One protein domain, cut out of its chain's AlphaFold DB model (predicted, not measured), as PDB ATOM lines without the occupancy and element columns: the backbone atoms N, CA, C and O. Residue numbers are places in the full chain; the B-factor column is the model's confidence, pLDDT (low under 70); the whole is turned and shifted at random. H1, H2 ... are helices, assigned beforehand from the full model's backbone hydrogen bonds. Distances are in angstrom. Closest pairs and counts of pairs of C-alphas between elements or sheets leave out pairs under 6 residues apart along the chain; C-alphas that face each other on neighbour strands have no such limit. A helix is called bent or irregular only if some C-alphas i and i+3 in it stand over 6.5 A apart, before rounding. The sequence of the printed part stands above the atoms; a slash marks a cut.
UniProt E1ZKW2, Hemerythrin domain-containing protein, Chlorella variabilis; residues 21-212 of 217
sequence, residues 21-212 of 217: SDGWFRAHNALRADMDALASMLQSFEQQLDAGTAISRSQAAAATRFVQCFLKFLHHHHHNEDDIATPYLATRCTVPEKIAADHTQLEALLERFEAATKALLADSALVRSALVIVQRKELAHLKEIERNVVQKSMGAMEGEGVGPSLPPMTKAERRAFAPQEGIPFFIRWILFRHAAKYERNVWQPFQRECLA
ATOM      1  N   SER A  21     -36.905  28.302  59.320       76.00
ATOM      2  CA  SER A  21     -38.104  29.043  58.960       76.00
ATOM      3  C   SER A  21     -37.938  29.902  57.716       76.00
ATOM      4  O   SER A  21     -38.961  30.270  57.144       76.00
ATOM      5  N   ASP A  22     -36.704  30.120  57.268       79.31
ATOM      6  CA  ASP A  22     -36.375  30.892  56.079       79.31
ATOM      7  C   ASP A  22     -36.898  30.265  54.781       79.31
ATOM      8  O   ASP A  22     -36.925  29.043  54.587       79.31
ATOM      9  N   GLY A  23     -37.332  31.122  53.866       77.19
ATOM     10  CA  GLY A  23     -37.916  30.711  52.601       77.19
ATOM     11  C   GLY A  23     -36.931  30.063  51.647       77.19
ATOM     12  O   GLY A  23     -37.291  29.075  51.000       77.19
ATOM     13  N   TRP A  24     -35.703  30.581  51.587       78.12
ATOM     14  CA  TRP A  24     -34.618  29.979  50.819       78.12
ATOM     15  C   TRP A  24     -34.338  28.575  51.354       78.12
ATOM     16  O   TRP A  24     -34.416  27.596  50.605       78.12
ATOM     17  N   PHE A  25     -34.122  28.436  52.666       78.12
ATOM     18  CA  PHE A  25     -33.866  27.135  53.291       78.12
ATOM     19  C   PHE A  25     -34.962  26.109  52.975       78.12
ATOM     20  O   PHE A  25     -34.692  24.954  52.626       78.12
ATOM     21  N   ARG A  26     -36.228  26.523  53.059       79.25
ATOM     22  CA  ARG A  26     -37.359  25.630  52.803       79.25
ATOM     23  C   ARG A  26     -37.524  25.276  51.322       79.25
ATOM     24  O   ARG A  26     -37.909  24.142  51.036       79.25
ATOM     25  N   ALA A  27     -37.242  26.196  50.397       80.75
ATOM     26  CA  ALA A  27     -37.253  25.909  48.959       80.75
ATOM     27  C   ALA A  27     -36.207  24.839  48.609       80.75
ATOM     28  O   ALA A  27     -36.520  23.857  47.937       80.75
ATOM     29  N   HIS A  28     -35.007  24.952  49.178       81.62
ATOM     30  CA  HIS A  28     -33.952  23.954  49.020       81.62
ATOM     31  C   HIS A  28     -34.306  22.602  49.637       81.62
ATOM     32  O   HIS A  28     -34.067  21.560  49.034       81.62
ATOM     33  N   ASN A  29     -34.952  22.580  50.804       81.56
ATOM     34  CA  ASN A  29     -35.454  21.322  51.360       81.56
ATOM     35  C   ASN A  29     -36.531  20.672  50.487       81.56
ATOM     36  O   ASN A  29     -36.556  19.448  50.378       81.56
ATOM     37  N   ALA A  30     -37.399  21.462  49.848       82.88
ATOM     38  CA  ALA A  30     -38.353  20.931  48.879       82.88
ATOM     39  C   ALA A  30     -37.628  20.322  47.665       82.88
ATOM     40  O   ALA A  30     -37.956  19.208  47.267       82.88
ATOM     41  N   LEU A  31     -36.589  20.987  47.146       82.69
ATOM     42  CA  LEU A  31     -35.748  20.440  46.078       82.69
ATOM     43  C   LEU A  31     -35.054  19.139  46.484       82.69
ATOM     44  O   LEU A  31     -35.087  18.173  45.726       82.69
ATOM     45  N   ARG A  32     -34.464  19.079  47.683       83.00
ATOM     46  CA  ARG A  32     -33.847  17.852  48.213       83.00
ATOM     47  C   ARG A  32     -34.852  16.709  48.298       83.00
ATOM     48  O   ARG A  32     -34.547  15.612  47.838       83.00
ATOM     49  N   ALA A  33     -36.047  16.975  48.822       85.31
ATOM     50  CA  ALA A  33     -37.105  15.978  48.920       85.31
ATOM     51  C   ALA A  33     -37.541  15.462  47.538       85.31
ATOM     52  O   ALA A  33     -37.646  14.250  47.345       85.31
ATOM     53  N   ASP A  34     -37.733  16.352  46.560       85.81
ATOM     54  CA  ASP A  34     -38.091  15.960  45.192       85.81
ATOM     55  C   ASP A  34     -36.961  15.170  44.508       85.81
ATOM     56  O   ASP A  34     -37.221  14.177  43.824       85.81
ATOM     57  N   MET A  35     -35.699  15.553  44.734       83.31
ATOM     58  CA  MET A  35     -34.524  14.818  44.254       83.31
ATOM     59  C   MET A  35     -34.432  13.411  44.862       83.31
ATOM     60  O   MET A  35     -34.126  12.451  44.152       83.31
ATOM     61  N   ASP A  36     -34.705  13.257  46.157       84.25
ATOM     62  CA  ASP A  36     -34.730  11.951  46.826       84.25
ATOM     63  C   ASP A  36     -35.876  11.071  46.314       84.25
ATOM     64  O   ASP A  36     -35.694   9.871  46.073       84.25
ATOM     65  N   ALA A  37     -37.043  11.668  46.080       88.00
ATOM     66  CA  ALA A  37     -38.192  10.993  45.496       88.00
ATOM     67  C   ALA A  37     -37.897  10.510  44.063       88.00
ATOM     68  O   ALA A  37     -38.202   9.367  43.713       88.00
ATOM     69  N   LEU A  38     -37.235  11.346  43.257       86.38
ATOM     70  CA  LEU A  38     -36.769  10.991  41.919       86.38
ATOM     71  C   LEU A  38     -35.768   9.829  41.959       86.38
ATOM     72  O   LEU A  38     -35.938   8.856  41.226       86.38
ATOM     73  N   ALA A  39     -34.758   9.896  42.832       83.44
ATOM     74  CA  ALA A  39     -33.780   8.820  42.999       83.44
ATOM     75  C   ALA A  39     -34.453   7.490  43.366       83.44
ATOM     76  O   ALA A  39     -34.132   6.451  42.791       83.44
ATOM     77  N   SER A  40     -35.417   7.544  44.288       87.56
ATOM     78  CA  SER A  40     -36.164   6.376  44.760       87.56
ATOM     79  C   SER A  40     -36.994   5.740  43.644       87.56
ATOM     80  O   SER A  40     -37.004   4.516  43.509       87.56
ATOM     81  N   MET A  41     -37.645   6.551  42.800       89.38
ATOM     82  CA  MET A  41     -38.339   6.058  41.604       89.38
ATOM     83  C   MET A  41     -37.372   5.371  40.635       89.38
ATOM     84  O   MET A  41     -37.688   4.303  40.122       89.38
ATOM     85  N   LEU A  42     -36.210   5.968  40.360       85.81
ATOM     86  CA  LEU A  42     -35.251   5.399  39.407       85.81
ATOM     87  C   LEU A  42     -34.712   4.050  39.882       85.81
ATOM     88  O   LEU A  42     -34.686   3.102  39.102       85.81
ATOM     89  N   GLN A  43     -34.365   3.952  41.165       85.31
ATOM     90  CA  GLN A  43     -33.967   2.691  41.787       85.31
ATOM     91  C   GLN A  43     -35.092   1.648  41.719       85.31
ATOM     92  O   GLN A  43     -34.849   0.486  41.405       85.31
ATOM     93  N   SER A  44     -36.330   2.071  41.980       87.56
ATOM     94  CA  SER A  44     -37.515   1.212  41.910       87.56
ATOM     95  C   SER A  44     -37.733   0.645  40.505       87.56
ATOM     96  O   SER A  44     -38.004  -0.542  40.334       87.56
ATOM     97  N   PHE A  45     -37.583   1.486  39.481       86.31
ATOM     98  CA  PHE A  45     -37.696   1.059  38.091       86.31
ATOM     99  C   PHE A  45     -36.557   0.124  37.692       86.31
ATOM    100  O   PHE A  45     -36.829  -0.887  37.059       86.31
ATOM    101  N   GLU A  46     -35.315   0.401  38.088       83.81
ATOM    102  CA  GLU A  46     -34.173  -0.495  37.850       83.81
ATOM    103  C   GLU A  46     -34.448  -1.905  38.399       83.81
ATOM    104  O   GLU A  46     -34.404  -2.877  37.650       83.81
ATOM    105  N   GLN A  47     -34.880  -2.006  39.660       86.56
ATOM    106  CA  GLN A  47     -35.224  -3.284  40.293       86.56
ATOM    107  C   GLN A  47     -36.365  -4.020  39.575       86.56
ATOM    108  O   GLN A  47     -36.284  -5.226  39.343       86.56
ATOM    109  N   GLN A  48     -37.424  -3.299  39.190       86.81
ATOM    110  CA  GLN A  48     -38.551  -3.865  38.444       86.81
ATOM    111  C   GLN A  48     -38.094  -4.447  37.097       86.81
ATOM    112  O   GLN A  48     -38.534  -5.529  36.700       86.81
ATOM    113  N   LEU A  49     -37.193  -3.745  36.410       83.75
ATOM    114  CA  LEU A  49     -36.640  -4.151  35.123       83.75
ATOM    115  C   LEU A  49     -35.697  -5.353  35.241       83.75
ATOM    116  O   LEU A  49     -35.797  -6.263  34.416       83.75
ATOM    117  N   ASP A  50     -34.845  -5.384  36.267       85.50
ATOM    118  CA  ASP A  50     -33.955  -6.511  36.571       85.50
ATOM    119  C   ASP A  50     -34.747  -7.786  36.893       85.50
ATOM    120  O   ASP A  50     -34.367  -8.887  36.491       85.50
ATOM    121  N   ALA A  51     -35.909  -7.638  37.533       88.69
ATOM    122  CA  ALA A  51     -36.865  -8.719  37.763       88.69
ATOM    123  C   ALA A  51     -37.662  -9.124  36.501       88.69
ATOM    124  O   ALA A  51     -38.587  -9.934  36.581       88.69
ATOM    125  N   GLY A  52     -37.361  -8.548  35.331       85.88
ATOM    126  CA  GLY A  52     -38.054  -8.826  34.071       85.88
ATOM    127  C   GLY A  52     -39.459  -8.223  33.975       85.88
ATOM    128  O   GLY A  52     -40.189  -8.503  33.020       85.88
ATOM    129  N   THR A  53     -39.855  -7.378  34.926       86.25
ATOM    130  CA  THR A  53     -41.165  -6.725  34.934       86.25
ATOM    131  C   THR A  53     -41.094  -5.416  34.151       86.25
ATOM    132  O   THR A  53     -40.238  -4.564  34.374       86.25
ATOM    133  N   ALA A  54     -42.000  -5.220  33.194       85.75
ATOM    134  CA  ALA A  54     -42.059  -3.968  32.443       85.75
ATOM    135  C   ALA A  54     -42.657  -2.831  33.288       85.75
ATOM    136  O   ALA A  54     -43.588  -3.059  34.061       85.75
ATOM    137  N   ILE A  55     -42.177  -1.600  33.082       84.75
ATOM    138  CA  ILE A  55     -42.802  -0.393  33.640       84.75
ATOM    139  C   ILE A  55     -44.197  -0.224  33.028       84.75
ATOM    140  O   ILE A  55     -44.355  -0.224  31.803       84.75
ATOM    141  N   SER A  56     -45.217  -0.091  33.872       87.56
ATOM    142  CA  SER A  56     -46.602   0.035  33.431       87.56
ATOM    143  C   SER A  56     -46.880   1.413  32.816       87.56
ATOM    144  O   SER A  56     -46.187   2.405  33.063       87.56
ATOM    145  N   ARG A  57     -47.973   1.520  32.050       84.81
ATOM    146  CA  ARG A  57     -48.420   2.809  31.500       84.81
ATOM    147  C   ARG A  57     -48.780   3.822  32.595       84.81
ATOM    148  O   ARG A  57     -48.560   5.016  32.401       84.81
ATOM    149  N   SER A  58     -49.339   3.370  33.723       89.62
ATOM    150  CA  SER A  58     -49.687   4.256  34.842       89.62
ATOM    151  C   SER A  58     -48.439   4.781  35.552       89.62
ATOM    152  O   SER A  58     -48.369   5.980  35.819       89.62
ATOM    153  N   GLN A  59     -47.429   3.927  35.749       90.06
ATOM    154  CA  GLN A  59     -46.117   4.306  36.280       90.06
ATOM    155  C   GLN A  59     -45.442   5.353  35.393       90.06
ATOM    156  O   GLN A  59     -45.079   6.426  35.873       90.06
ATOM    157  N   ALA A  60     -45.357   5.096  34.084       85.00
ATOM    158  CA  ALA A  60     -44.760   6.034  33.136       85.00
ATOM    159  C   ALA A  60     -45.478   7.397  33.137       85.00
ATOM    160  O   ALA A  60     -44.832   8.448  33.167       85.00
ATOM    161  N   ALA A  61     -46.816   7.404  33.159       85.44
ATOM    162  CA  ALA A  61     -47.602   8.636  33.190       85.44
ATOM    163  C   ALA A  61     -47.430   9.426  34.503       85.44
ATOM    164  O   ALA A  61     -47.333  10.656  34.474       85.44
ATOM    165  N   ALA A  62     -47.385   8.739  35.647       91.06
ATOM    166  CA  ALA A  62     -47.187   9.367  36.951       91.06
ATOM    167  C   ALA A  62     -45.765   9.938  37.093       91.06
ATOM    168  O   ALA A  62     -45.616  11.104  37.465       91.06
ATOM    169  N   ALA A  63     -44.746   9.165  36.703       88.38
ATOM    170  CA  ALA A  63     -43.351   9.596  36.637       88.38
ATOM    171  C   ALA A  63     -43.179  10.831  35.743       88.38
ATOM    172  O   ALA A  63     -42.620  11.835  36.178       88.38
ATOM    173  N   THR A  64     -43.743  10.797  34.529       84.56
ATOM    174  CA  THR A  64     -43.730  11.933  33.591       84.56
ATOM    175  C   THR A  64     -44.224  13.208  34.251       84.56
ATOM    176  O   THR A  64     -43.571  14.248  34.197       84.56
ATOM    177  N   ARG A  65     -45.402  13.130  34.874       87.56
ATOM    178  CA  ARG A  65     -46.046  14.297  35.467       87.56
ATOM    179  C   ARG A  65     -45.250  14.840  36.647       87.56
ATOM    180  O   ARG A  65     -45.132  16.055  36.768       87.56
ATOM    181  N   PHE A  66     -44.710  13.959  37.489       89.62
ATOM    182  CA  PHE A  66     -43.845  14.358  38.594       89.62
ATOM    183  C   PHE A  66     -42.593  15.075  38.087       89.62
ATOM    184  O   PHE A  66     -42.362  16.216  38.480       89.62
ATOM    185  N   VAL A  67     -41.854  14.475  37.145       85.62
ATOM    186  CA  VAL A  67     -40.618  15.069  36.613       85.62
ATOM    187  C   VAL A  67     -40.886  16.414  35.936       85.62
ATOM    188  O   VAL A  67     -40.151  17.367  36.165       85.62
ATOM    189  N   GLN A  68     -41.970  16.545  35.168       83.88
ATOM    190  CA  GLN A  68     -42.353  17.828  34.569       83.88
ATOM    191  C   GLN A  68     -42.623  18.913  35.622       83.88
ATOM    192  O   GLN A  68     -42.247  20.069  35.430       83.88
ATOM    193  N   CYS A  69     -43.286  18.566  36.729       87.88
ATOM    194  CA  CYS A  69     -43.522  19.516  37.813       87.88
ATOM    195  C   CYS A  69     -42.241  19.862  38.577       87.88
ATOM    196  O   CYS A  69     -42.041  21.039  38.864       87.88
ATOM    197  N   PHE A  70     -41.387  18.875  38.855       86.06
ATOM    198  CA  PHE A  70     -40.082  19.078  39.483       86.06
ATOM    199  C   PHE A  70     -39.207  20.019  38.648       86.06
ATOM    200  O   PHE A  70     -38.749  21.034  39.159       86.06
ATOM    201  N   LEU A  71     -39.067  19.759  37.345       82.56
ATOM    202  CA  LEU A  71     -38.279  20.609  36.449       82.56
ATOM    203  C   LEU A  71     -38.826  22.028  36.380       82.56
ATOM    204  O   LEU A  71     -38.072  22.989  36.463       82.56
ATOM    205  N   LYS A  72     -40.152  22.183  36.295       86.19
ATOM    206  CA  LYS A  72     -40.770  23.511  36.329       86.19
ATOM    207  C   LYS A  72     -40.474  24.253  37.637       86.19
ATOM    208  O   LYS A  72     -40.261  25.461  37.602       86.19
ATOM    209  N   PHE A  73     -40.519  23.559  38.775       84.81
ATOM    210  CA  PHE A  73     -40.196  24.148  40.073       84.81
ATOM    211  C   PHE A  73     -38.727  24.568  40.137       84.81
ATOM    212  O   PHE A  73     -38.447  25.702  40.508       84.81
ATOM    213  N   LEU A  74     -37.821  23.698  39.701       82.44
ATOM    214  CA  LEU A  74     -36.383  23.929  39.702       82.44
ATOM    215  C   LEU A  74     -35.966  25.099  38.800       82.44
ATOM    216  O   LEU A  74     -35.258  25.988  39.258       82.44
ATOM    217  N   HIS A  75     -36.486  25.162  37.569       82.81
ATOM    218  CA  HIS A  75     -36.267  26.298  36.663       82.81
ATOM    219  C   HIS A  75     -36.764  27.615  37.266       82.81
ATOM    220  O   HIS A  75     -36.080  28.629  37.214       82.81
ATOM    221  N   HIS A  76     -37.953  27.609  37.875       84.50
ATOM    222  CA  HIS A  76     -38.481  28.808  38.525       84.50
ATOM    223  C   HIS A  76     -37.665  29.209  39.761       84.50
ATOM    224  O   HIS A  76     -37.518  30.394  40.039       84.50
ATOM    225  N   HIS A  77     -37.158  28.232  40.511       85.00
ATOM    226  CA  HIS A  77     -36.299  28.472  41.661       85.00
ATOM    227  C   HIS A  77     -34.983  29.136  41.244       85.00
ATOM    228  O   HIS A  77     -34.693  30.207  41.765       85.00
ATOM    229  N   HIS A  78     -34.263  28.579  40.268       82.62
ATOM    230  CA  HIS A  78     -33.004  29.164  39.799       82.62
ATOM    231  C   HIS A  78     -33.199  30.530  39.149       82.62
ATOM    232  O   HIS A  78     -32.494  31.461  39.502       82.62
ATOM    233  N   HIS A  79     -34.252  30.718  38.350       85.12
ATOM    234  CA  HIS A  79     -34.572  32.044  37.822       85.12
ATOM    235  C   HIS A  79     -34.787  33.088  38.933       85.12
ATOM    236  O   HIS A  79     -34.352  34.227  38.804       85.12
ATOM    237  N   ASN A  80     -35.414  32.715  40.056       83.38
ATOM    238  CA  ASN A  80     -35.526  33.620  41.204       83.38
ATOM    239  C   ASN A  80     -34.163  33.878  41.872       83.38
ATOM    240  O   ASN A  80     -33.922  34.988  42.350       83.38
ATOM    241  N   GLU A  81     -33.284  32.876  41.938       83.44
ATOM    242  CA  GLU A  81     -31.920  33.052  42.443       83.44
ATOM    243  C   GLU A  81     -31.112  34.002  41.553       83.44
ATOM    244  O   GLU A  81     -30.442  34.882  42.083       83.44
ATOM    245  N   ASP A  82     -31.208  33.895  40.233       85.69
ATOM    246  CA  ASP A  82     -30.402  34.694  39.304       85.69
ATOM    247  C   ASP A  82     -30.920  36.114  39.122       85.69
ATOM    248  O   ASP A  82     -30.140  37.067  39.107       85.69
ATOM    249  N   ASP A  83     -32.239  36.276  39.015       87.56
ATOM    250  CA  ASP A  83     -32.838  37.565  38.673       87.56
ATOM    251  C   ASP A  83     -33.093  38.437  39.904       87.56
ATOM    252  O   ASP A  83     -33.185  39.663  39.797       87.56
ATOM    253  N   ILE A  84     -33.240  37.820  41.082       85.06
ATOM    254  CA  ILE A  84     -33.657  38.519  42.303       85.06
ATOM    255  C   ILE A  84     -32.615  38.342  43.399       85.06
ATOM    256  O   ILE A  84     -32.079  39.324  43.916       85.06
ATOM    257  N   ALA A  85     -32.326  37.097  43.767       81.25
ATOM    258  CA  ALA A  85     -31.623  36.815  45.006       81.25
ATOM    259  C   ALA A  85     -30.120  37.136  44.913       81.25
ATOM    260  O   ALA A  85     -29.594  37.879  45.736       81.25
ATOM    261  N   THR A  86     -29.436  36.667  43.873       82.44
ATOM    262  CA  THR A  86     -28.009  36.911  43.624       82.44
ATOM    263  C   THR A  86     -27.703  38.396  43.402       82.44
ATOM    264  O   THR A  86     -26.780  38.896  44.051       82.44
ATOM    265  N   PRO A  87     -28.470  39.157  42.589       85.38
ATOM    266  CA  PRO A  87     -28.285  40.600  42.464       85.38
ATOM    267  C   PRO A  87     -28.440  41.324  43.799       85.38
ATOM    268  O   PRO A  87     -27.633  42.195  44.121       85.38
ATOM    269  N   TYR A  88     -29.433  40.941  44.606       80.69
ATOM    270  CA  TYR A  88     -29.628  41.497  45.941       80.69
ATOM    271  C   TYR A  88     -28.451  41.182  46.873       80.69
ATOM    272  O   TYR A  88     -27.927  42.089  47.522       80.69
ATOM    273  N   LEU A  89     -27.969  39.935  46.889       76.62
ATOM    274  CA  LEU A  89     -26.799  39.530  47.672       76.62
ATOM    275  C   LEU A  89     -25.539  40.292  47.273       76.62
ATOM    276  O   LEU A  89     -24.808  40.755  48.146       76.62
ATOM    277  N   ALA A  90     -25.329  40.508  45.974       83.12
ATOM    278  CA  ALA A  90     -24.193  41.264  45.458       83.12
ATOM    279  C   ALA A  90     -24.158  42.723  45.954       83.12
ATOM    280  O   ALA A  90     -23.088  43.331  45.981       83.12
ATOM    281  N   THR A  91     -25.294  43.289  46.388       81.94
ATOM    282  CA  THR A  91     -25.325  44.623  47.018       81.94
ATOM    283  C   THR A  91     -24.794  44.638  48.454       81.94
ATOM    284  O   THR A  91     -24.479  45.710  48.971       81.94
ATOM    285  N   ARG A  92     -24.687  43.473  49.106       76.38
ATOM    286  CA  ARG A  92     -24.316  43.341  50.526       76.38
ATOM    287  C   ARG A  92     -23.010  42.608  50.759       76.38
ATOM    288  O   ARG A  92     -22.288  42.928  51.700       76.38
ATOM    289  N   CYS A  93     -22.698  41.629  49.923       75.19
ATOM    290  CA  CYS A  93     -21.481  40.846  50.031       75.19
ATOM    291  C   CYS A  93     -20.914  40.517  48.650       75.19
ATOM    292  O   CYS A  93     -21.608  40.510  47.636       75.19
ATOM    293  N   THR A  94     -19.611  40.240  48.602       78.12
ATOM    294  CA  THR A  94     -18.994  39.706  47.388       78.12
ATOM    295  C   THR A  94     -19.456  38.266  47.202       78.12
ATOM    296  O   THR A  94     -19.051  37.386  47.962       78.12
ATOM    297  N   VAL A  95     -20.282  38.025  46.182       76.19
ATOM    298  CA  VAL A  95     -20.696  36.671  45.798       76.19
ATOM    299  C   VAL A  95     -19.459  35.907  45.310       76.19
ATOM    300  O   VAL A  95     -18.782  36.371  44.389       76.19
ATOM    301  N   PRO A  96     -19.113  34.755  45.910       77.69
ATOM    302  CA  PRO A  96     -17.964  33.975  45.469       77.69
ATOM    303  C   PRO A  96     -18.107  33.538  44.005       77.69
ATOM    304  O   PRO A  96     -19.103  32.913  43.652       77.69
ATOM    305  N   GLU A  97     -17.079  33.761  43.178       82.06
ATOM    306  CA  GLU A  97     -17.067  33.366  41.752       82.06
ATOM    307  C   GLU A  97     -17.419  31.887  41.542       82.06
ATOM    308  O   GLU A  97     -18.092  31.526  40.580       82.06
ATOM    309  N   LYS A  98     -17.007  31.025  42.483       77.62
ATOM    310  CA  LYS A  98     -17.336  29.597  42.450       77.62
ATOM    311  C   LYS A  98     -18.848  29.347  42.488       77.62
ATOM    312  O   LYS A  98     -19.294  28.427  41.824       77.62
ATOM    313  N   ILE A  99     -19.624  30.131  43.241       74.31
ATOM    314  CA  ILE A  99     -21.081  29.941  43.335       74.31
ATOM    315  C   ILE A  99     -21.732  30.207  41.975       74.31
ATOM    316  O   ILE A  99     -22.489  29.369  41.503       74.31
ATOM    317  N   ALA A 100     -21.364  31.308  41.314       78.19
ATOM    318  CA  ALA A 100     -21.856  31.616  39.972       78.19
ATOM    319  C   ALA A 100     -21.434  30.547  38.945       78.19
ATOM    320  O   ALA A 100     -22.248  30.085  38.152       78.19
ATOM    321  N   ALA A 101     -20.173  30.101  38.991       80.62
ATOM    322  CA  ALA A 101     -19.670  29.073  38.080       80.62
ATOM    323  C   ALA A 101     -20.334  27.699  38.291       80.62
ATOM    324  O   ALA A 101     -20.648  27.017  37.314       80.62
ATOM    325  N   ASP A 102     -20.540  27.288  39.546       77.19
ATOM    326  CA  ASP A 102     -21.232  26.041  39.885       77.19
ATOM    327  C   ASP A 102     -22.695  26.094  39.416       77.19
ATOM    328  O   ASP A 102     -23.212  25.103  38.905       77.19
ATOM    329  N   HIS A 103     -23.356  27.248  39.551       78.38
ATOM    330  CA  HIS A 103     -24.747  27.428  39.142       78.38
ATOM    331  C   HIS A 103     -24.926  27.318  37.617       78.38
ATOM    332  O   HIS A 103     -25.725  26.503  37.163       78.38
ATOM    333  N   THR A 104     -24.071  27.958  36.810       81.81
ATOM    334  CA  THR A 104     -24.078  27.763  35.342       81.81
ATOM    335  C   THR A 104     -23.852  26.301  34.942       81.81
ATOM    336  O   THR A 104     -24.460  25.796  33.995       81.81
ATOM    337  N   GLN A 105     -22.964  25.589  35.648       81.25
ATOM    338  CA  GLN A 105     -22.774  24.158  35.399       81.25
ATOM    339  C   GLN A 105     -24.049  23.383  35.717       81.25
ATOM    340  O   GLN A 105     -24.448  22.552  34.906       81.25
ATOM    341  N   LEU A 106     -24.697  23.685  36.846       76.88
ATOM    342  CA  LEU A 106     -25.952  23.079  37.277       76.88
ATOM    343  C   LEU A 106     -27.027  23.163  36.194       76.88
ATOM    344  O   LEU A 106     -27.595  22.136  35.825       76.88
ATOM    345  N   GLU A 107     -27.254  24.350  35.636       79.75
ATOM    346  CA  GLU A 107     -28.243  24.569  34.576       79.75
ATOM    347  C   GLU A 107     -27.978  23.684  33.353       79.75
ATOM    348  O   GLU A 107     -28.881  23.007  32.858       79.75
ATOM    349  N   ALA A 108     -26.718  23.574  32.927       81.88
ATOM    350  CA  ALA A 108     -26.339  22.707  31.813       81.88
ATOM    351  C   ALA A 108     -26.552  21.205  32.110       81.88
ATOM    352  O   ALA A 108     -26.771  20.406  31.191       81.88
ATOM    353  N   LEU A 109     -26.468  20.774  33.375       77.50
ATOM    354  CA  LEU A 109     -26.843  19.407  33.772       77.50
ATOM    355  C   LEU A 109     -28.358  19.224  33.720       77.50
ATOM    356  O   LEU A 109     -28.836  18.180  33.276       77.50
ATOM    357  N   LEU A 110     -29.112  20.240  34.141       76.19
ATOM    358  CA  LEU A 110     -30.570  20.215  34.157       76.19
ATOM    359  C   LEU A 110     -31.169  20.166  32.760       76.19
ATOM    360  O   LEU A 110     -32.068  19.360  32.526       76.19
ATOM    361  N   GLU A 111     -30.628  20.926  31.812       82.19
ATOM    362  CA  GLU A 111     -31.034  20.841  30.407       82.19
ATOM    363  C   GLU A 111     -30.817  19.432  29.842       82.19
ATOM    364  O   GLU A 111     -31.704  18.859  29.199       82.19
ATOM    365  N   ARG A 112     -29.658  18.825  30.131       81.25
ATOM    366  CA  ARG A 112     -29.356  17.448  29.713       81.25
ATOM    367  C   ARG A 112     -30.278  16.435  30.377       81.25
ATOM    368  O   ARG A 112     -30.767  15.528  29.704       81.25
ATOM    369  N   PHE A 113     -30.539  16.591  31.670       77.31
ATOM    370  CA  PHE A 113     -31.460  15.744  32.418       77.31
ATOM    371  C   PHE A 113     -32.895  15.851  31.875       77.31
ATOM    372  O   PHE A 113     -33.577  14.835  31.703       77.31
ATOM    373  N   GLU A 114     -33.353  17.060  31.556       80.38
ATOM    374  CA  GLU A 114     -34.665  17.306  30.964       80.38
ATOM    375  C   GLU A 114     -34.775  16.674  29.573       80.38
ATOM    376  O   GLU A 114     -35.751  15.971  29.298       80.38
ATOM    377  N   ALA A 115     -33.773  16.868  28.713       79.88
ATOM    378  CA  ALA A 115     -33.727  16.262  27.385       79.88
ATOM    379  C   ALA A 115     -33.748  14.727  27.463       79.88
ATOM    380  O   ALA A 115     -34.538  14.078  26.775       79.88
ATOM    381  N   ALA A 116     -32.941  14.150  28.357       75.38
ATOM    382  CA  ALA A 116     -32.892  12.715  28.619       75.38
ATOM    383  C   ALA A 116     -34.243  12.174  29.115       75.38
ATOM    384  O   ALA A 116     -34.714  11.141  28.639       75.38
ATOM    385  N   THR A 117     -34.903  12.897  30.023       73.81
ATOM    386  CA  THR A 117     -36.232  12.520  30.520       73.81
ATOM    387  C   THR A 117     -37.277  12.612  29.408       73.81
ATOM    388  O   THR A 117     -38.062  11.687  29.225       73.81
ATOM    389  N   LYS A 118     -37.291  13.686  28.613       75.38
ATOM    390  CA  LYS A 118     -38.212  13.818  27.472       75.38
ATOM    391  C   LYS A 118     -38.038  12.677  26.469       75.38
ATOM    392  O   LYS A 118     -39.037  12.114  26.030       75.38
ATOM    393  N   ALA A 119     -36.795  12.310  26.156       74.19
ATOM    394  CA  ALA A 119     -36.492  11.187  25.274       74.19
ATOM    395  C   ALA A 119     -36.974   9.845  25.857       74.19
ATOM    396  O   ALA A 119     -37.650   9.091  25.159       74.19
ATOM    397  N   LEU A 120     -36.718   9.585  27.148       70.00
ATOM    398  CA  LEU A 120     -37.213   8.403  27.872       70.00
ATOM    399  C   LEU A 120     -38.735   8.267  27.778       70.00
ATOM    400  O   LEU A 120     -39.261   7.177  27.580       70.00
ATOM    401  N   LEU A 121     -39.449   9.375  27.942       68.88
ATOM    402  CA  LEU A 121     -40.909   9.373  27.955       68.88
ATOM    403  C   LEU A 121     -41.523   9.269  26.554       68.88
ATOM    404  O   LEU A 121     -42.703   8.939  26.434       68.88
ATOM    405  N   ALA A 122     -40.739   9.542  25.510       70.56
ATOM    406  CA  ALA A 122     -41.158   9.427  24.119       70.56
ATOM    407  C   ALA A 122     -40.959   8.013  23.543       70.56
ATOM    408  O   ALA A 122     -41.707   7.632  22.643       70.56
ATOM    409  N   ASP A 123     -40.002   7.228  24.056       67.38
ATOM    410  CA  ASP A 123     -39.656   5.907  23.516       67.38
ATOM    411  C   ASP A 123     -39.825   4.777  24.551       67.38
ATOM    412  O   ASP A 123     -39.021   4.583  25.462       67.38
ATOM    413  N   SER A 124     -40.899   3.994  24.391       58.84
ATOM    414  CA  SER A 124     -41.296   2.931  25.329       58.84
ATOM    415  C   SER A 124     -40.365   1.706  25.375       58.84
ATOM    416  O   SER A 124     -40.499   0.889  26.290       58.84
ATOM    417  N   ALA A 125     -39.442   1.548  24.417       54.81
ATOM    418  CA  ALA A 125     -38.693   0.301  24.238       54.81
ATOM    419  C   ALA A 125     -37.202   0.367  24.628       54.81
ATOM    420  O   ALA A 125     -36.626  -0.681  24.921       54.81
ATOM    421  N   LEU A 126     -36.565   1.548  24.660       49.62
ATOM    422  CA  LEU A 126     -35.098   1.623  24.495       49.62
ATOM    423  C   LEU A 126     -34.279   2.293  25.609       49.62
ATOM    424  O   LEU A 126     -33.054   2.312  25.529       49.62
ATOM    425  N   VAL A 127     -34.881   2.783  26.692       51.38
ATOM    426  CA  VAL A 127     -34.146   3.631  27.658       51.38
ATOM    427  C   VAL A 127     -34.021   2.982  29.045       51.38
ATOM    428  O   VAL A 127     -34.244   3.606  30.076       51.38
ATOM    429  N   ARG A 128     -33.677   1.687  29.089       55.09
ATOM    430  CA  ARG A 128     -33.614   0.922  30.352       55.09
ATOM    431  C   ARG A 128     -32.248   0.918  31.051       55.09
ATOM    432  O   ARG A 128     -32.226   0.775  32.263       55.09
ATOM    433  N   SER A 129     -31.127   1.114  30.348       51.34
ATOM    434  CA  SER A 129     -29.798   0.809  30.933       51.34
ATOM    435  C   SER A 129     -28.827   1.994  31.015       51.34
ATOM    436  O   SER A 129     -28.077   2.118  31.977       51.34
ATOM    437  N   ALA A 130     -28.830   2.904  30.037       48.56
ATOM    438  CA  ALA A 130     -27.874   4.021  30.009       48.56
ATOM    439  C   ALA A 130     -28.286   5.207  30.907       48.56
ATOM    440  O   ALA A 130     -27.442   5.998  31.327       48.56
ATOM    441  N   LEU A 131     -29.579   5.333  31.221       52.12
ATOM    442  CA  LEU A 131     -30.134   6.546  31.826       52.12
ATOM    443  C   LEU A 131     -30.017   6.588  33.350       52.12
ATOM    444  O   LEU A 131     -29.747   7.651  33.896       52.12
ATOM    445  N   VAL A 132     -30.152   5.443  34.029       56.66
ATOM    446  CA  VAL A 132     -30.006   5.349  35.495       56.66
ATOM    447  C   VAL A 132     -28.603   5.798  35.924       56.66
ATOM    448  O   VAL A 132     -28.439   6.490  36.928       56.66
ATOM    449  N   ILE A 133     -27.588   5.486  35.111       54.00
ATOM    450  CA  ILE A 133     -26.188   5.847  35.369       54.00
ATOM    451  C   ILE A 133     -25.949   7.347  35.156       54.00
ATOM    452  O   ILE A 133     -25.298   7.981  35.989       54.00
ATOM    453  N   VAL A 134     -26.475   7.923  34.068       55.59
ATOM    454  CA  VAL A 134     -26.360   9.368  33.807       55.59
ATOM    455  C   VAL A 134     -27.128  10.145  34.874       55.59
ATOM    456  O   VAL A 134     -26.538  10.984  35.544       55.59
ATOM    457  N   GLN A 135     -28.387   9.798  35.144       62.91
ATOM    458  CA  GLN A 135     -29.201  10.491  36.147       62.91
ATOM    459  C   GLN A 135     -28.620  10.391  37.560       62.91
ATOM    460  O   GLN A 135     -28.684  11.374  38.289       62.91
ATOM    461  N   ARG A 136     -27.990   9.273  37.957       61.88
ATOM    462  CA  ARG A 136     -27.298   9.194  39.257       61.88
ATOM    463  C   ARG A 136     -26.115  10.145  39.355       61.88
ATOM    464  O   ARG A 136     -25.949  10.776  40.394       61.88
ATOM    465  N   LYS A 137     -25.287  10.224  38.308       60.34
ATOM    466  CA  LYS A 137     -24.128  11.126  38.293       60.34
ATOM    467  C   LYS A 137     -24.576  12.582  38.334       60.34
ATOM    468  O   LYS A 137     -24.062  13.334  39.155       60.34
ATOM    469  N   GLU A 138     -25.575  12.932  37.528       61.94
ATOM    470  CA  GLU A 138     -26.121  14.290  37.494       61.94
ATOM    471  C   GLU A 138     -26.794  14.664  38.826       61.94
ATOM    472  O   GLU A 138     -26.541  15.735  39.368       61.94
ATOM    473  N   LEU A 139     -27.561  13.753  39.437       65.12
ATOM    474  CA  LEU A 139     -28.209  13.993  40.729       65.12
ATOM    475  C   LEU A 139     -27.214  14.083  41.896       65.12
ATOM    476  O   LEU A 139     -27.408  14.871  42.820       65.12
ATOM    477  N   ALA A 140     -26.147  13.279  41.877       64.94
ATOM    478  CA  ALA A 140     -25.079  13.375  42.868       64.94
ATOM    479  C   ALA A 140     -24.362  14.729  42.775       64.94
ATOM    480  O   ALA A 140     -24.096  15.348  43.803       64.94
ATOM    481  N   HIS A 141     -24.120  15.202  41.552       62.31
ATOM    482  CA  HIS A 141     -23.497  16.495  41.308       62.31
ATOM    483  C   HIS A 141     -24.412  17.665  41.710       62.31
ATOM    484  O   HIS A 141     -23.959  18.583  42.390       62.31
ATOM    485  N   LEU A 142     -25.716  17.575  41.416       64.44
ATOM    486  CA  LEU A 142     -26.744  18.507  41.901       64.44
ATOM    487  C   LEU A 142     -26.718  18.632  43.432       64.44
ATOM    488  O   LEU A 142     -26.643  19.736  43.964       64.44
ATOM    489  N   LYS A 143     -26.710  17.501  44.151       68.00
ATOM    490  CA  LYS A 143     -26.647  17.476  45.625       68.00
ATOM    491  C   LYS A 143     -25.349  18.064  46.182       68.00
ATOM    492  O   LYS A 143     -25.357  18.646  47.265       68.00
ATOM    493  N   GLU A 144     -24.229  17.870  45.491       66.50
ATOM    494  CA  GLU A 144     -22.937  18.418  45.898       66.50
ATOM    495  C   GLU A 144     -22.886  19.941  45.722       66.50
ATOM    496  O   GLU A 144     -22.482  20.646  46.651       66.50
ATOM    497  N   ILE A 145     -23.333  20.453  44.571       59.12
ATOM    498  CA  ILE A 145     -23.421  21.896  44.304       59.12
ATOM    499  C   ILE A 145     -24.361  22.555  45.309       59.12
ATOM    500  O   ILE A 145     -23.977  23.507  45.983       59.12
ATOM    501  N   GLU A 146     -25.555  21.995  45.483       64.56
ATOM    502  CA  GLU A 146     -26.581  22.529  46.372       64.56
ATOM    503  C   GLU A 146     -26.090  22.597  47.828       64.56
ATOM    504  O   GLU A 146     -26.217  23.632  48.480       64.56
ATOM    505  N   ARG A 147     -25.402  21.558  48.320       65.44
ATOM    506  CA  ARG A 147     -24.774  21.576  49.652       65.44
ATOM    507  C   ARG A 147     -23.714  22.670  49.783       65.44
ATOM    508  O   ARG A 147     -23.659  23.352  50.803       65.44
ATOM    509  N   ASN A 148     -22.869  22.831  48.768       61.88
ATOM    510  CA  ASN A 148     -21.752  23.771  48.795       61.88
ATOM    511  C   ASN A 148     -22.191  25.235  48.664       61.88
ATOM    512  O   ASN A 148     -21.566  26.100  49.279       61.88
ATOM    513  N   VAL A 149     -23.228  25.510  47.871       60.84
ATOM    514  CA  VAL A 149     -23.784  26.853  47.666       60.84
ATOM    515  C   VAL A 149     -24.605  27.264  48.882       60.84
ATOM    516  O   VAL A 149     -24.280  28.261  49.518       60.84
ATOM    517  N   VAL A 150     -25.584  26.453  49.289       60.84
ATOM    518  CA  VAL A 150     -26.509  26.793  50.384       60.84
ATOM    519  C   VAL A 150     -25.767  27.009  51.696       60.84
ATOM    520  O   VAL A 150     -25.959  28.027  52.353       60.84
ATOM    521  N   GLN A 151     -24.862  26.098  52.064       57.84
ATOM    522  CA  GLN A 151     -24.146  26.203  53.336       57.84
ATOM    523  C   GLN A 151     -23.254  27.455  53.406       57.84
ATOM    524  O   GLN A 151     -23.066  28.010  54.487       57.84
ATOM    525  N   LYS A 152     -22.712  27.913  52.270       58.69
ATOM    526  CA  LYS A 152     -21.875  29.121  52.204       58.69
ATOM    527  C   LYS A 152     -22.704  30.398  52.123       58.69
ATOM    528  O   LYS A 152     -22.346  31.371  52.780       58.69
ATOM    529  N   SER A 153     -23.797  30.389  51.363       55.12
ATOM    530  CA  SER A 153     -24.702  31.533  51.239       55.12
ATOM    531  C   SER A 153     -25.403  31.831  52.562       55.12
ATOM    532  O   SER A 153     -25.448  32.982  52.982       55.12
ATOM    533  N   MET A 154     -25.856  30.806  53.289       54.88
ATOM    534  CA  MET A 154     -26.597  30.995  54.541       54.88
ATOM    535  C   MET A 154     -25.781  31.661  55.658       54.88
ATOM    536  O   MET A 154     -26.348  32.414  56.438       54.88
ATOM    537  N   GLY A 155     -24.458  31.459  55.711       54.16
ATOM    538  CA  GLY A 155     -23.591  32.167  56.667       54.16
ATOM    539  C   GLY A 155     -23.325  33.640  56.317       54.16
ATOM    540  O   GLY A 155     -22.806  34.384  57.144       54.16
ATOM    541  N   ALA A 156     -23.662  34.066  55.093       48.91
ATOM    542  CA  ALA A 156     -23.383  35.403  54.565       48.91
ATOM    543  C   ALA A 156     -24.645  36.267  54.363       48.91
ATOM    544  O   ALA A 156     -24.535  37.401  53.896       48.91
ATOM    545  N   MET A 157     -25.834  35.743  54.679       45.12
ATOM    546  CA  MET A 157     -27.124  36.396  54.427       45.12
ATOM    547  C   MET A 157     -27.711  37.062  55.674       45.12
ATOM    548  O   MET A 157     -27.591  36.538  56.777       45.12
ATOM    549  N   GLU A 158     -28.393  38.193  55.487       43.22
ATOM    550  CA  GLU A 158     -29.331  38.780  56.457       43.22
ATOM    551  C   GLU A 158     -30.741  38.244  56.166       43.22
ATOM    552  O   GLU A 158     -31.137  38.155  55.002       43.22
ATOM    553  N   GLY A 159     -31.475  37.854  57.212       40.66
ATOM    554  CA  GLY A 159     -32.706  37.058  57.130       40.66
ATOM    555  C   GLY A 159     -33.947  37.794  56.614       40.66
ATOM    556  O   GLY A 159     -34.934  37.906  57.336       40.66
ATOM    557  N   GLU A 160     -33.957  38.238  55.360       38.81
ATOM    558  CA  GLU A 160     -35.179  38.648  54.655       38.81
ATOM    559  C   GLU A 160     -35.155  38.154  53.199       38.81
ATOM    560  O   GLU A 160     -34.490  38.739  52.345       38.81
ATOM    561  N   GLY A 161     -35.901  37.087  52.887       37.03
ATOM    562  CA  GLY A 161     -36.160  36.696  51.498       37.03
ATOM    563  C   GLY A 161     -36.813  35.324  51.348       37.03
ATOM    564  O   GLY A 161     -36.210  34.308  51.675       37.03
ATOM    565  N   VAL A 162     -38.042  35.271  50.810       36.53
ATOM    566  CA  VAL A 162     -38.821  34.025  50.770       36.53
ATOM    567  C   VAL A 162     -39.498  33.719  49.430       36.53
ATOM    568  O   VAL A 162     -40.277  34.508  48.899       36.53
ATOM    569  N   GLY A 163     -39.233  32.496  48.940       36.34
ATOM    570  CA  GLY A 163     -39.858  31.813  47.799       36.34
ATOM    571  C   GLY A 163     -40.376  30.393  48.146       36.34
ATOM    572  O   GLY A 163     -40.336  29.976  49.304       36.34
ATOM    573  N   PRO A 164     -40.944  29.645  47.178       45.19
ATOM    574  CA  PRO A 164     -42.069  28.726  47.390       45.19
ATOM    575  C   PRO A 164     -41.679  27.374  48.017       45.19
ATOM    576  O   PRO A 164     -40.875  26.625  47.478       45.19
ATOM    577  N   SER A 165     -42.315  27.039  49.146       53.09
ATOM    578  CA  SER A 165     -41.808  26.043  50.110       53.09
ATOM    579  C   SER A 165     -42.883  25.126  50.728       53.09
ATOM    580  O   SER A 165     -42.704  24.521  51.783       53.09
ATOM    581  N   LEU A 166     -44.046  25.005  50.088       51.47
ATOM    582  CA  LEU A 166     -45.232  24.386  50.697       51.47
ATOM    583  C   LEU A 166     -45.314  22.842  50.725       51.47
ATOM    584  O   LEU A 166     -46.076  22.365  51.574       51.47
ATOM    585  N   PRO A 167     -44.650  22.047  49.856       56.56
ATOM    586  CA  PRO A 167     -44.810  20.587  49.869       56.56
ATOM    587  C   PRO A 167     -44.336  19.885  51.155       56.56
ATOM    588  O   PRO A 167     -45.139  19.132  51.707       56.56
ATOM    589  N   PRO A 168     -43.129  20.152  51.702       63.88
ATOM    590  CA  PRO A 168     -42.667  19.471  52.916       63.88
ATOM    591  C   PRO A 168     -43.348  19.984  54.194       63.88
ATOM    592  O   PRO A 168     -43.228  19.368  55.247       63.88
ATOM    593  N   MET A 169     -44.078  21.102  54.123       71.75
ATOM    594  CA  MET A 169     -44.739  21.682  55.286       71.75
ATOM    595  C   MET A 169     -46.021  20.934  55.665       71.75
ATOM    596  O   MET A 169     -46.955  20.759  54.868       71.75
ATOM    597  N   THR A 170     -46.149  20.648  56.955       80.25
ATOM    598  CA  THR A 170     -47.417  20.305  57.589       80.25
ATOM    599  C   THR A 170     -48.449  21.418  57.385       80.25
ATOM    600  O   THR A 170     -48.159  22.589  57.114       80.25
ATOM    601  N   LYS A 171     -49.729  21.076  57.563       78.25
ATOM    602  CA  LYS A 171     -50.812  22.069  57.528       78.25
ATOM    603  C   LYS A 171     -50.611  23.187  58.563       78.25
ATOM    604  O   LYS A 171     -51.039  24.306  58.298       78.25
ATOM    605  N   ALA A 172     -50.007  22.891  59.715       83.06
ATOM    606  CA  ALA A 172     -49.733  23.878  60.756       83.06
ATOM    607  C   ALA A 172     -48.634  24.856  60.319       83.06
ATOM    608  O   ALA A 172     -48.866  26.063  60.339       83.06
ATOM    609  N   GLU A 173     -47.511  24.349  59.807       81.62
ATOM    610  CA  GLU A 173     -46.397  25.174  59.314       81.62
ATOM    611  C   GLU A 173     -46.833  26.091  58.175       81.62
ATOM    612  O   GLU A 173     -46.614  27.298  58.237       81.62
ATOM    613  N   ARG A 174     -47.589  25.569  57.199       79.69
ATOM    614  CA  ARG A 174     -48.162  26.395  56.122       79.69
ATOM    615  C   ARG A 174     -49.012  27.542  56.660       79.69
ATOM    616  O   ARG A 174     -49.068  28.618  56.065       79.69
ATOM    617  N   ARG A 175     -49.739  27.309  57.760       81.44
ATOM    618  CA  ARG A 175     -50.601  28.328  58.361       81.44
ATOM    619  C   ARG A 175     -49.824  29.401  59.118       81.44
ATOM    620  O   ARG A 175     -50.336  30.518  59.145       81.44
ATOM    621  N   ALA A 176     -48.674  29.058  59.693       83.50
ATOM    622  CA  ALA A 176     -47.786  29.977  60.403       83.50
ATOM    623  C   ALA A 176     -46.919  30.806  59.441       83.50
ATOM    624  O   ALA A 176     -46.767  32.006  59.638       83.50
ATOM    625  N   PHE A 177     -46.455  30.184  58.356       79.75
ATOM    626  CA  PHE A 177     -45.568  30.793  57.364       79.75
ATOM    627  C   PHE A 177     -46.182  32.005  56.651       79.75
ATOM    628  O   PHE A 177     -45.574  33.059  56.580       79.75
ATOM    629  N   ALA A 178     -47.418  31.899  56.150       78.25
ATOM    630  CA  ALA A 178     -47.998  32.998  55.371       78.25
ATOM    631  C   ALA A 178     -48.112  34.332  56.148       78.25
ATOM    632  O   ALA A 178     -47.741  35.355  55.587       78.25
ATOM    633  N   PRO A 179     -48.597  34.361  57.405       80.62
ATOM    634  CA  PRO A 179     -48.550  35.571  58.228       80.62
ATOM    635  C   PRO A 179     -47.133  36.068  58.536       80.62
ATOM    636  O   PRO A 179     -46.930  37.277  58.539       80.62
ATOM    637  N   GLN A 180     -46.187  35.156  58.789       79.94
ATOM    638  CA  GLN A 180     -44.787  35.496  59.066       79.94
ATOM    639  C   GLN A 180     -44.163  36.269  57.899       79.94
ATOM    640  O   GLN A 180     -43.527  37.291  58.114       79.94
ATOM    641  N   GLU A 181     -44.450  35.838  56.673       75.31
ATOM    642  CA  GLU A 181     -43.949  36.453  55.439       75.31
ATOM    643  C   GLU A 181     -44.807  37.626  54.937       75.31
ATOM    644  O   GLU A 181     -44.684  38.062  53.794       75.31
ATOM    645  N   GLY A 182     -45.764  38.097  55.745       81.69
ATOM    646  CA  GLY A 182     -46.674  39.176  55.351       81.69
ATOM    647  C   GLY A 182     -47.550  38.849  54.133       81.69
ATOM    648  O   GLY A 182     -48.100  39.755  53.507       81.69
ATOM    649  N   ILE A 183     -47.713  37.567  53.778       75.88
ATOM    650  CA  ILE A 183     -48.454  37.137  52.587       75.88
ATOM    651  C   ILE A 183     -49.953  37.416  52.790       75.88
ATOM    652  O   ILE A 183     -50.576  36.836  53.690       75.88
ATOM    653  N   PRO A 184     -50.591  38.224  51.917       80.38
ATOM    654  CA  PRO A 184     -52.011  38.533  52.035       80.38
ATOM    655  C   PRO A 184     -52.899  37.282  52.009       80.38
ATOM    656  O   PRO A 184     -52.638  36.318  51.284       80.38
ATOM    657  N   PHE A 185     -54.017  37.316  52.746       81.06
ATOM    658  CA  PHE A 185     -54.933  36.173  52.877       81.06
ATOM    659  C   PHE A 185     -55.373  35.575  51.529       81.06
ATOM    660  O   PHE A 185     -55.414  34.352  51.379       81.06
ATOM    661  N   PHE A 186     -55.677  36.415  50.536       76.62
ATOM    662  CA  PHE A 186     -56.123  35.933  49.227       76.62
ATOM    663  C   PHE A 186     -54.998  35.210  48.461       76.62
ATOM    664  O   PHE A 186     -55.250  34.163  47.867       76.62
ATOM    665  N   ILE A 187     -53.748  35.688  48.551       74.94
ATOM    666  CA  ILE A 187     -52.569  35.015  47.977       74.94
ATOM    667  C   ILE A 187     -52.340  33.672  48.673       74.94
ATOM    668  O   ILE A 187     -52.166  32.649  48.012       74.94
ATOM    669  N   ARG A 188     -52.441  33.633  50.004       77.44
ATOM    670  CA  ARG A 188     -52.359  32.390  50.784       77.44
ATOM    671  C   ARG A 188     -53.399  31.357  50.340       77.44
ATOM    672  O   ARG A 188     -53.073  30.178  50.202       77.44
ATOM    673  N   TRP A 189     -54.644  31.779  50.113       77.94
ATOM    674  CA  TRP A 189     -55.701  30.893  49.619       77.94
ATOM    675  C   TRP A 189     -55.360  30.307  48.241       77.94
ATOM    676  O   TRP A 189     -55.507  29.098  48.040       77.94
ATOM    677  N   ILE A 190     -54.837  31.132  47.325       74.31
ATOM    678  CA  ILE A 190     -54.359  30.691  46.005       74.31
ATOM    679  C   ILE A 190     -53.240  29.655  46.176       74.31
ATOM    680  O   ILE A 190     -53.357  28.537  45.671       74.31
ATOM    681  N   LEU A 191     -52.201  29.973  46.951       76.25
ATOM    682  CA  LEU A 191     -51.057  29.087  47.183       76.25
ATOM    683  C   LEU A 191     -51.477  27.724  47.749       76.25
ATOM    684  O   LEU A 191     -51.047  26.683  47.253       76.25
ATOM    685  N   PHE A 192     -52.379  27.697  48.733       77.88
ATOM    686  CA  PHE A 192     -52.879  26.441  49.300       77.88
ATOM    687  C   PHE A 192     -53.721  25.639  48.318       77.88
ATOM    688  O   PHE A 192     -53.638  24.410  48.301       77.88
ATOM    689  N   ARG A 193     -54.513  26.308  47.475       78.88
ATOM    690  CA  ARG A 193     -55.259  25.642  46.406       78.88
ATOM    691  C   ARG A 193     -54.306  24.998  45.398       78.88
ATOM    692  O   ARG A 193     -54.552  23.867  44.981       78.88
ATOM    693  N   HIS A 194     -53.216  25.676  45.038       82.88
ATOM    694  CA  HIS A 194     -52.178  25.122  44.168       82.88
ATOM    695  C   HIS A 194     -51.442  23.948  44.820       82.88
ATOM    696  O   HIS A 194     -51.319  22.903  44.182       82.88
ATOM    697  N   ALA A 195     -51.052  24.062  46.091       82.06
ATOM    698  CA  ALA A 195     -50.421  22.973  46.836       82.06
ATOM    699  C   ALA A 195     -51.335  21.738  46.919       82.06
ATOM    700  O   ALA A 195     -50.921  20.634  46.587       82.06
ATOM    701  N   ALA A 196     -52.618  21.921  47.254       81.50
ATOM    702  CA  ALA A 196     -53.591  20.828  47.282       81.50
ATOM    703  C   ALA A 196     -53.830  20.205  45.894       81.50
ATOM    704  O   ALA A 196     -54.110  19.010  45.781       81.50
ATOM    705  N   LYS A 197     -53.738  21.008  44.825       85.38
ATOM    706  CA  LYS A 197     -53.831  20.524  43.444       85.38
ATOM    707  C   LYS A 197     -52.598  19.701  43.062       85.38
ATOM    708  O   LYS A 197     -52.780  18.664  42.429       85.38
ATOM    709  N   TYR A 198     -51.395  20.148  43.420       88.44
ATOM    710  CA  TYR A 198     -50.152  19.402  43.214       88.44
ATOM    711  C   TYR A 198     -50.200  18.065  43.961       88.44
ATOM    712  O   TYR A 198     -50.078  17.016  43.334       88.44
ATOM    713  N   GLU A 199     -50.523  18.102  45.256       88.00
ATOM    714  CA  GLU A 199     -50.645  16.923  46.117       88.00
ATOM    715  C   GLU A 199     -51.527  15.842  45.474       88.00
ATOM    716  O   GLU A 199     -51.117  14.704  45.273       88.00
ATOM    717  N   ARG A 200     -52.740  16.223  45.061       91.69
ATOM    718  CA  ARG A 200     -53.733  15.289  44.520       91.69
ATOM    719  C   ARG A 200     -53.405  14.773  43.120       91.69
ATOM    720  O   ARG A 200     -53.699  13.625  42.808       91.69
ATOM    721  N   ASN A 201     -52.900  15.639  42.241       92.25
ATOM    722  CA  ASN A 201     -52.801  15.329  40.808       92.25
ATOM    723  C   ASN A 201     -51.399  14.902  40.365       92.25
ATOM    724  O   ASN A 201     -51.259  14.399  39.247       92.25
ATOM    725  N   VAL A 202     -50.390  15.142  41.203       92.56
ATOM    726  CA  VAL A 202     -48.978  14.883  40.916       92.56
ATOM    727  C   VAL A 202     -48.410  13.944  41.972       92.56
ATOM    728  O   VAL A 202     -48.105  12.802  41.643       92.56
ATOM    729  N   TRP A 203     -48.350  14.384  43.233       92.69
ATOM    730  CA  TRP A 203     -47.639  13.657  44.288       92.69
ATOM    731  C   TRP A 203     -48.289  12.320  44.656       92.69
ATOM    732  O   TRP A 203     -47.639  11.285  44.578       92.69
ATOM    733  N   GLN A 204     -49.584  12.290  44.982       94.06
ATOM    734  CA  GLN A 204     -50.264  11.048  45.376       94.06
ATOM    735  C   GLN A 204     -50.267   9.972  44.274       94.06
ATOM    736  O   GLN A 204     -50.004   8.809  44.583       94.06
ATOM    737  N   PRO A 205     -50.543  10.295  42.990       95.56
ATOM    738  CA  PRO A 205     -50.354   9.340  41.903       95.56
ATOM    739  C   PRO A 205     -48.907   8.867  41.784       95.56
ATOM    740  O   PRO A 205     -48.680   7.669  41.684       95.56
ATOM    741  N   PHE A 206     -47.934   9.776  41.842       94.25
ATOM    742  CA  PHE A 206     -46.520   9.417  41.790       94.25
ATOM    743  C   PHE A 206     -46.130   8.456  42.916       94.25
ATOM    744  O   PHE A 206     -45.570   7.397  42.656       94.25
ATOM    745  N   GLN A 207     -46.507   8.759  44.154       94.69
ATOM    746  CA  GLN A 207     -46.218   7.909  45.301       94.69
ATOM    747  C   GLN A 207     -46.844   6.518  45.149       94.69
ATOM    748  O   GLN A 207     -46.167   5.512  45.353       94.69
ATOM    749  N   ARG A 208     -48.122   6.444  44.761       95.38
ATOM    750  CA  ARG A 208     -48.832   5.167  44.610       95.38
ATOM    751  C   ARG A 208     -48.259   4.312  43.480       95.38
ATOM    752  O   ARG A 208     -48.066   3.120  43.673       95.38
ATOM    753  N   GLU A 209     -48.030   4.902  42.310       93.81
ATOM    754  CA  GLU A 209     -47.618   4.142  41.127       93.81
ATOM    755  C   GLU A 209     -46.107   3.858  41.134       93.81
ATOM    756  O   GLU A 209     -45.683   2.759  40.783       93.81
ATOM    757  N   CYS A 210     -45.285   4.827  41.544       91.94
ATOM    758  CA  CYS A 210     -43.833   4.772  41.361       91.94
ATOM    759  C   CYS A 210     -43.048   4.403  42.625       91.94
ATOM    760  O   CYS A 210     -41.964   3.846  42.491       91.94
ATOM    761  N   LEU A 211     -43.555   4.709  43.827       91.69
ATOM    762  CA  LEU A 211     -42.832   4.447  45.084       91.69
ATOM    763  C   LEU A 211     -43.396   3.245  45.855       91.69
ATOM    764  O   LEU A 211     -42.641   2.441  46.389       91.69
ATOM    765  N   ALA A 212     -44.722   3.092  45.912       87.12
ATOM    766  CA  ALA A 212     -45.357   2.020  46.682       87.12
ATOM    767  C   ALA A 212     -45.298   0.647  45.989       87.12
ATOM    768  O   ALA A 212     -45.319  -0.375  46.668       87.12
TER     769      ALA A 212
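What this domain is: This is residues 21 to 212 of the 217 residues of the protein "Hemerythrin domain-containing protein" of Chlorella variabilis (UniProt E1ZKW2). A long bundle of four helices, H1 to H4, runs up and down, each helix against the one before it, and a bent helix, H6, folds back beside it. The last arm of H6, H6b, packs across H1 and H2, while its first arm, H6a, and the short H5 make an outlying pair, reached from H4 by a long unnamed stretch. The printed part has 192 residues with six named helices, H1 to H6 in chain order, and no named strand: all helix. It is compact, with a radius of gyration of the C-alphas of 18.1 A, and spans 55 by 39 by 21 A, only just flat.

How they stand to each other: H2, residues 57 to 90, is the longest helix; with H1, residues 23 to 50, it is a hub, each touching 3 other helices. H2 has a kink of 31 degrees near residue 81 and is only just irregular, C-alphas 83 and 86 being 6.9 A apart. H1 and H2 form a hairpin at a shallow tilt of 29 degrees, H2 touching with residues 63 to 77 alone; the closest C-alphas, of Asp 34 and Phe 70, are 6.8 A apart. H2 and H3, residues 97 to 122, form a hairpin at a shallow tilt of 19 degrees, closest at the C-alphas of Thr 64 and Leu 121, 6.8 A. H3 and H4, residues 131 to 154, form another at 30 degrees, closest at the C-alphas of Ile 99 and Val 149, 6.0 A. H4 touches H1 the opposite way at a shallow tilt of 17 degrees, with the C-alphas of Leu 42 and Val 132 closest, 6.5 A. H1 and H3 are apart, as are H2 and H4. H6, residues 185 to 211, was assigned as one helix by its hydrogen bonds but is bent: C-alphas 201 and 204 are 6.8 A apart, and its arms H6a, to residue 201, and H6b, from residue 204, stand at a steep 40 degrees. H6b touches H2 about perpendicular at 74 degrees, closest at the C-alphas of Ala 62 and Phe 206, 4.9 A. H5, residues 171 to 180, is close to H6a but not clearly touching, with the C-alphas of Ala 178 and Arg 188 closest, 6.4 A. Every O i to N i+4 pair is within hydrogen-bond range in H1, H3, H6a and H6b; the counts are 28 of 30 in H2, 19 of 20 in H4 and 4 of 6 in H5.

Where its parts are: H1 begins at C-alpha 23 (-37.916, 30.711, 52.601) and is 40.7 A long; H2 is 47.5 A, H3 38.3 A, H4 33.6 A and H6a 24.2 A. H6b ends at C-alpha 211 (-42.832, 4.447, 45.084).

The domain as a whole: The two C-alphas farthest apart, of Gly 52 and Thr 91, are 56.4 A apart. The printed part has no cut. The link from H4 to H5, residues 155 to 170, is long. The mean pLDDT of the printed part is 76.1; residue 121 and residues 123 to 168 are under 70.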